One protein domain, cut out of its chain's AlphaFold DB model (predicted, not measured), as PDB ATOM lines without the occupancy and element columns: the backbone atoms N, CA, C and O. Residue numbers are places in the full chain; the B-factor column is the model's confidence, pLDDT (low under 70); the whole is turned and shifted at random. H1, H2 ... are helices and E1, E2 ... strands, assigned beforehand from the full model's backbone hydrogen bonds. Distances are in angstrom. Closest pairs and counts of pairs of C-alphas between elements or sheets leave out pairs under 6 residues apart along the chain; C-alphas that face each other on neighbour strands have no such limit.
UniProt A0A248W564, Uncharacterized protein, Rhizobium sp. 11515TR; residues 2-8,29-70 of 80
ATOM      1  N   LYS A   2     -11.742  30.549 -35.470       52.84
ATOM      2  CA  LYS A   2     -10.648  31.479 -35.798       52.84
ATOM      3  C   LYS A   2      -9.521  30.637 -36.385       52.84
ATOM      4  O   LYS A   2      -8.843  29.937 -35.645       52.84
ATOM      5  N   ILE A   3      -9.407  30.643 -37.709       62.16
ATOM      6  CA  ILE A   3      -8.269  30.053 -38.408       62.16
ATOM      7  C   ILE A   3      -7.125  31.042 -38.204       62.16
ATOM      8  O   ILE A   3      -7.058  32.077 -38.863       62.16
ATOM      9  N   GLU A   4      -6.319  30.808 -37.176       66.69
ATOM     10  CA  GLU A   4      -5.034  31.481 -37.047       66.69
ATOM     11  C   GLU A   4      -4.094  30.827 -38.051       66.69
ATOM     12  O   GLU A   4      -3.695  29.677 -37.872       66.69
ATOM     13  N   ASP A   5      -3.796  31.540 -39.136       77.94
ATOM     14  CA  ASP A   5      -2.799  31.089 -40.094       77.94
ATOM     15  C   ASP A   5      -1.408  31.476 -39.601       77.94
ATOM     16  O   ASP A   5      -1.208  32.490 -38.926       77.94
ATOM     17  N   PHE A   6      -0.417  30.661 -39.942       87.56
ATOM     18  CA  PHE A   6       0.972  30.932 -39.595       87.56
ATOM     19  C   PHE A   6       1.754  31.329 -40.838       87.56
ATOM     20  O   PHE A   6       1.648  30.699 -41.888       87.56
ATOM     21  N   GLY A   7       2.590  32.348 -40.686       92.56
ATOM     22  CA  GLY A   7       3.528  32.791 -41.704       92.56
ATOM     23  C   GLY A   7       4.931  32.950 -41.142       92.56
ATOM     24  O   GLY A   7       5.196  32.746 -39.953       92.56
ATOM     25  N   TRP A   8       5.838  33.357 -42.013       96.12
ATOM     26  CA  TRP A   8       7.188  33.774 -41.668       96.12
ATOM     27  C   TRP A   8       7.417  35.172 -42.204       96.12
ATOM     28  O   TRP A   8       6.974  35.476 -43.305       96.12
ATOM     29  N   THR A  29       6.628  30.004 -46.023       95.94
ATOM     30  CA  THR A  29       7.784  29.274 -45.492       95.94
ATOM     31  C   THR A  29       8.932  30.200 -45.117       95.94
ATOM     32  O   THR A  29       9.111  31.282 -45.674       95.94
ATOM     33  N   ARG A  30       9.778  29.738 -44.191       96.69
ATOM     34  CA  ARG A  30      11.018  30.433 -43.825       96.69
ATOM     35  C   ARG A  30      11.949  30.623 -45.026       96.69
ATOM     36  O   ARG A  30      12.632  31.639 -45.098       96.69
ATOM     37  N   GLN A  31      11.994  29.653 -45.941       97.69
ATOM     38  CA  GLN A  31      12.859  29.716 -47.117       97.69
ATOM     39  C   GLN A  31      12.428  30.829 -48.069       97.69
ATOM     40  O   GLN A  31      13.285  31.594 -48.488       97.69
ATOM     41  N   GLU A  32      11.128  30.964 -48.335       97.69
ATOM     42  CA  GLU A  32      10.591  32.033 -49.189       97.69
ATOM     43  C   GLU A  32      10.954  33.426 -48.651       97.69
ATOM     44  O   GLU A  32      11.246  34.333 -49.425       97.69
ATOM     45  N   VAL A  33      10.989  33.608 -47.323       97.75
ATOM     46  CA  VAL A  33      11.458  34.867 -46.717       97.75
ATOM     47  C   VAL A  33      12.951  35.079 -46.963       97.75
ATOM     48  O   VAL A  33      13.360  36.174 -47.343       97.75
ATOM     49  N   CYS A  34      13.773  34.049 -46.738       98.00
ATOM     50  CA  CYS A  34      15.216  34.124 -46.971       98.00
ATOM     51  C   CYS A  34      15.547  34.389 -48.444       98.00
ATOM     52  O   CYS A  34      16.496  35.110 -48.725       98.00
ATOM     53  N   GLU A  35      14.792  33.795 -49.365       98.25
ATOM     54  CA  GLU A  35      14.930  33.992 -50.806       98.25
ATOM     55  C   GLU A  35      14.543  35.416 -51.190       98.25
ATOM     56  O   GLU A  35      15.391  36.129 -51.707       98.25
ATOM     57  N   TYR A  36      13.360  35.889 -50.793       97.38
ATOM     58  CA  TYR A  36      12.918  37.266 -51.039       97.38
ATOM     59  C   TYR A  36      13.903  38.319 -50.502       97.38
ATOM     60  O   TYR A  36      14.305  39.251 -51.206       97.38
ATOM     61  N   MET A  37      14.324  38.166 -49.242       97.19
ATOM     62  CA  MET A  37      15.325  39.052 -48.646       97.19
ATOM     63  C   MET A  37      16.681  38.893 -49.329       97.19
ATOM     64  O   MET A  37      17.421  39.861 -49.468       97.19
ATOM     65  N   GLY A  38      17.014  37.675 -49.741       97.75
ATOM     66  CA  GLY A  38      18.253  37.364 -50.423       97.75
ATOM     67  C   GLY A  38      18.346  37.993 -51.804       97.75
ATOM     68  O   GLY A  38      19.383  38.553 -52.125       97.75
ATOM     69  N   GLU A  39      17.279  37.954 -52.593       97.25
ATOM     70  CA  GLU A  39      17.185  38.621 -53.893       97.25
ATOM     71  C   GLU A  39      17.288  40.139 -53.743       97.25
ATOM     72  O   GLU A  39      18.063  40.774 -54.448       97.25
ATOM     73  N   SER A  40      16.603  40.713 -52.748       95.81
ATOM     74  CA  SER A  40      16.630  42.162 -52.484       95.81
ATOM     75  C   SER A  40      18.010  42.688 -52.056       95.81
ATOM     76  O   SER A  40      18.275  43.882 -52.145       95.81
ATOM     77  N   TRP A  41      18.878  41.809 -51.546       96.38
ATOM     78  CA  TRP A  41      20.234  42.126 -51.074       96.38
ATOM     79  C   TRP A  41      21.338  41.553 -51.972       96.38
ATOM     80  O   TRP A  41      22.527  41.668 -51.640       96.38
ATOM     81  N   ALA A  42      20.969  40.882 -53.063       97.06
ATOM     82  CA  ALA A  42      21.915  40.379 -54.042       97.06
ATOM     83  C   ALA A  42      22.460  41.545 -54.874       97.06
ATOM     84  O   ALA A  42      21.736  42.475 -55.216       97.06
ATOM     85  N   ILE A  43      23.754  41.495 -55.185       95.38
ATOM     86  CA  ILE A  43      24.367  42.368 -56.194       95.38
ATOM     87  C   ILE A  43      24.309  41.651 -57.551       95.38
ATOM     88  O   ILE A  43      24.204  40.424 -57.585       95.38
ATOM     89  N   ASP A  44      24.382  42.393 -58.656       93.50
ATOM     90  CA  ASP A  44      24.365  41.860 -60.022       93.50
ATOM     91  C   ASP A  44      25.232  40.601 -60.188       93.50
ATOM     92  O   ASP A  44      26.425  40.573 -59.874       93.50
ATOM     93  N   GLY A  45      24.600  39.528 -60.672       93.12
ATOM     94  CA  GLY A  45      25.231  38.219 -60.873       93.12
ATOM     95  C   GLY A  45      25.376  37.352 -59.614       93.12
ATOM     96  O   GLY A  45      25.872  36.225 -59.703       93.12
ATOM     97  N   GLU A  46      24.952  37.814 -58.435       95.94
ATOM     98  CA  GLU A  46      24.935  37.005 -57.214       95.94
ATOM     99  C   GLU A  46      23.668  36.148 -57.084       95.94
ATOM    100  O   GLU A  46      22.588  36.480 -57.558       95.94
ATOM    101  N   THR A  47      23.789  35.025 -56.370       97.88
ATOM    102  CA  THR A  47      22.626  34.221 -55.981       97.88
ATOM    103  C   THR A  47      21.943  34.816 -54.751       97.88
ATOM    104  O   THR A  47      22.610  35.385 -53.880       97.88
ATOM    105  N   TRP A  48      20.640  34.564 -54.591       97.50
ATOM    106  CA  TRP A  48      19.887  34.978 -53.400       97.50
ATOM    107  C   TRP A  48      20.539  34.506 -52.092       97.50
ATOM    108  O   TRP A  48      20.471  35.184 -51.073       97.50
ATOM    109  N   ARG A  49      21.253  33.369 -52.094       97.94
ATOM    110  CA  ARG A  49      21.969  32.867 -50.907       97.94
ATOM    111  C   ARG A  49      23.088  33.808 -50.461       97.94
ATOM    112  O   ARG A  49      23.323  33.934 -49.259       97.94
ATOM    113  N   LYS A  50      23.805  34.437 -51.401       98.06
ATOM    114  CA  LYS A  50      24.835  35.439 -51.082       98.06
ATOM    115  C   LYS A  50      24.193  36.713 -50.540       98.06
ATOM    116  O   LYS A  50      24.623  37.187 -49.488       98.06
ATOM    117  N   GLY A  51      23.123  37.186 -51.177       98.12
ATOM    118  CA  GLY A  51      22.357  38.325 -50.678       98.12
ATOM    119  C   GLY A  51      21.760  38.069 -49.290       98.12
ATOM    120  O   GLY A  51      21.893  38.903 -48.402       98.12
ATOM    121  N   TRP A  52      21.249  36.864 -49.013       97.75
ATOM    122  CA  TRP A  52      20.728  36.516 -47.688       97.75
ATOM    123  C   TRP A  52      21.827  36.519 -46.624       97.75
ATOM    124  O   TRP A  52      21.631  37.050 -45.534       97.75
ATOM    125  N   LYS A  53      23.021  35.988 -46.929       97.94
ATOM    126  CA  LYS A  53      24.178  36.087 -46.020       97.94
ATOM    127  C   LYS A  53      24.531  37.546 -45.718       97.94
ATOM    128  O   LYS A  53      24.897  37.851 -44.585       97.94
ATOM    129  N   ARG A  54      24.421  38.437 -46.709       97.50
ATOM    130  CA  ARG A  54      24.641  39.880 -46.551       97.50
ATOM    131  C   ARG A  54      23.568  40.510 -45.660       97.50
ATOM    132  O   ARG A  54      23.930  41.145 -44.674       97.50
ATOM    133  N   ALA A  55      22.288  40.266 -45.937       95.69
ATOM    134  CA  ALA A  55      21.171  40.726 -45.109       95.69
ATOM    135  C   ALA A  55      21.320  40.243 -43.655       95.69
ATOM    136  O   ALA A  55      21.236  41.025 -42.714       95.69
ATOM    137  N   TYR A  56      21.651  38.964 -43.452       96.19
ATOM    138  CA  TYR A  56      21.846  38.390 -42.122       96.19
ATOM    139  C   TYR A  56      22.965  39.086 -41.329       96.19
ATOM    140  O   TYR A  56      22.829  39.316 -40.126       96.19
ATOM    141  N   ARG A  57      24.076  39.452 -41.982       96.00
ATOM    142  CA  ARG A  57      25.150  40.230 -41.337       96.00
ATOM    143  C   ARG A  57      24.706  41.643 -40.954       96.00
ATOM    144  O   ARG A  57      25.217  42.168 -39.978       96.00
ATOM    145  N   ASN A  58      23.733  42.206 -41.668       93.75
ATOM    146  CA  ASN A  58      23.129  43.513 -41.399       93.75
ATOM    147  C   ASN A  58      21.880  43.414 -40.499       93.75
ATOM    148  O   ASN A  58      20.940  44.177 -40.654       93.75
ATOM    149  N   GLY A  59      21.824  42.429 -39.597       93.81
ATOM    150  CA  GLY A  59      20.764  42.367 -38.582       93.81
ATOM    151  C   GLY A  59      19.420  41.790 -39.039       93.81
ATOM    152  O   GLY A  59      18.511  41.659 -38.224       93.81
ATOM    153  N   PHE A  60      19.268  41.351 -40.292       95.00
ATOM    154  CA  PHE A  60      18.017  40.707 -40.708       95.00
ATOM    155  C   PHE A  60      17.913  39.275 -40.183       95.00
ATOM    156  O   PHE A  60      18.840  38.462 -40.273       95.00
ATOM    157  N   ARG A  61      16.756  38.948 -39.618       95.69
ATOM    158  CA  ARG A  61      16.410  37.626 -39.088       95.69
ATOM    159  C   ARG A  61      15.022  37.233 -39.575       95.69
ATOM    160  O   ARG A  61      14.319  38.048 -40.161       95.69
ATOM    161  N   VAL A  62      14.635  35.980 -39.350       96.62
ATOM    162  CA  VAL A  62      13.297  35.485 -39.699       96.62
ATOM    163  C   VAL A  62      12.576  35.059 -38.430       96.62
ATOM    164  O   VAL A  62      13.146  34.338 -37.612       96.62
ATOM    165  N   ILE A  63      11.326  35.487 -38.290       94.94
ATOM    166  CA  ILE A  63      10.441  35.144 -37.180       94.94
ATOM    167  C   ILE A  63       9.161  34.500 -37.710       94.94
ATOM    168  O   ILE A  63       8.725  34.778 -38.829       94.94
ATOM    169  N   ARG A  64       8.568  33.616 -36.906       94.00
ATOM    170  CA  ARG A  64       7.248  33.049 -37.181       94.00
ATOM    171  C   ARG A  64       6.183  34.039 -36.718       94.00
ATOM    172  O   ARG A  64       6.249  34.518 -35.590       94.00
ATOM    173  N   VAL A  65       5.215  34.330 -37.575       90.69
ATOM    174  CA  VAL A  65       4.137  35.289 -37.306       90.69
ATOM    175  C   VAL A  65       2.779  34.606 -37.373       90.69
ATOM    176  O   VAL A  65       2.611  33.597 -38.061       90.69
ATOM    177  N   VAL A  66       1.809  35.169 -36.658       88.25
ATOM    178  CA  VAL A  66       0.399  34.797 -36.777       88.25
ATOM    179  C   VAL A  66      -0.257  35.770 -37.746       88.25
ATOM    180  O   VAL A  66      -0.228  36.982 -37.532       88.25
ATOM    181  N   VAL A  67      -0.839  35.239 -38.813       81.50
ATOM    182  CA  VAL A  67      -1.596  35.984 -39.811       81.50
ATOM    183  C   VAL A  67      -3.068  35.796 -39.492       81.50
ATOM    184  O   VAL A  67      -3.562  34.673 -39.387       81.50
ATOM    185  N   ARG A  68      -3.784  36.906 -39.319       76.69
ATOM    186  CA  ARG A  68      -5.230  36.875 -39.129       76.69
ATOM    187  C   ARG A  68      -5.928  37.621 -40.266       76.69
ATOM    188  O   ARG A  68      -5.371  38.598 -40.771       76.69
ATOM    189  N   PRO A  69      -7.147  37.206 -40.652       75.25
ATOM    190  CA  PRO A  69      -7.952  37.953 -41.605       75.25
ATOM    191  C   PRO A  69      -8.171  39.397 -41.148       75.25
ATOM    192  O   PRO A  69      -8.279  39.676 -39.946       75.25
ATOM    193  N   PHE A  70      -8.276  40.307 -42.113       71.75
ATOM    194  CA  PHE A  70      -8.646  41.696 -41.855       71.75
ATOM    195  C   PHE A  70      -9.951  41.774 -41.038       71.75
ATOM    196  O   PHE A  70     -10.884  41.009 -41.279       71.75
TER     197      PHE A  70
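Overview. This is residues 2 to 8 and 29 to 70 of the 80 residues of an uncharacterized protein of Rhizobium sp. 11515TR (UniProt A0A248W564). The printed part is a rod with a two-stranded antiparallel ribbon, E1 and E2, toward one end and two helices packed crosswise, H1 and H2, toward the other. H1 begins close to where E1 ends and leads to H2, and the long strand E2 folds back from H2 to pair with E1. The printed part has 49 residues, with two named helices and two named strands in the order E1, H1, H2, E2; the sheet's order is E1 - E2, and the class is mixed, helices and strands. The whole is loose, with a radius of gyration of the C-alphas of 13.2 A, and it spans 44 by 19 by 16 A.

Arrangement. E1, residues 5 to 8, and E2, residues 60 to 67, are antiparallel neighbours, with 173 degrees between their N-to-C directions. C-alphas 8 and 64 face each other at 4.5 A, and C-alphas 5 and 67 at 5.0 A. N 7 and O 65 are within hydrogen-bond range at 2.9 A, as are N 67 and O 5 at 2.8 A. E2 bends by 55 degrees at residue 64. H1, residues 30 to 40, has its closest C-alphas to E1 at Arg 30 and Trp 8, 5.5 A apart, and its closest to E2 at Arg 30 and Val 62, 6.9 A apart. H2, residues 48 to 57, touches H1, the closest C-alphas being those of Gly 38 and Trp 52 at 3.8 A. The lines of H1 and H2 stand about perpendicular, at 89 degrees. H2 and E2 are near each other, with 6 pairs of C-alphas within 10 A, while E1 and H2 are apart. In H1 and H2 every O i to N i+4 pair is within hydrogen-bond range.

Along the chain. E1, Asp 5 to Trp 8, starts with C-alpha 5 at (-2.799, 31.089, -40.094) and is 10.5 A long from first to last C-alpha. H1, Arg 30 to Ser 40, measures 15.6 A, starting with C-alpha 30 at (11.018, 30.433, -43.825). H2, Trp 48 to Arg 57, measures 14.2 A. E2, Phe 60 to Val 67, measures 20.2 A and ends with C-alpha 67 at (-1.596, 35.984, -39.811).

Size, cuts and confidence. The two C-alphas farthest apart are those of Lys 2 and Gly 45, at 44.3 A. Residues 9 to 28 are not printed, and C-alphas 8 and 29 are 5.9 A apart across this cut, which lies in the link from E1 to H1. Of the links that are printed whole, H1 to H2 is short, with 7 residues, and H2 to E2 is tight, with 2. The mean pLDDT of the printed part is 91.7, and residues 2 to 4 are under 70.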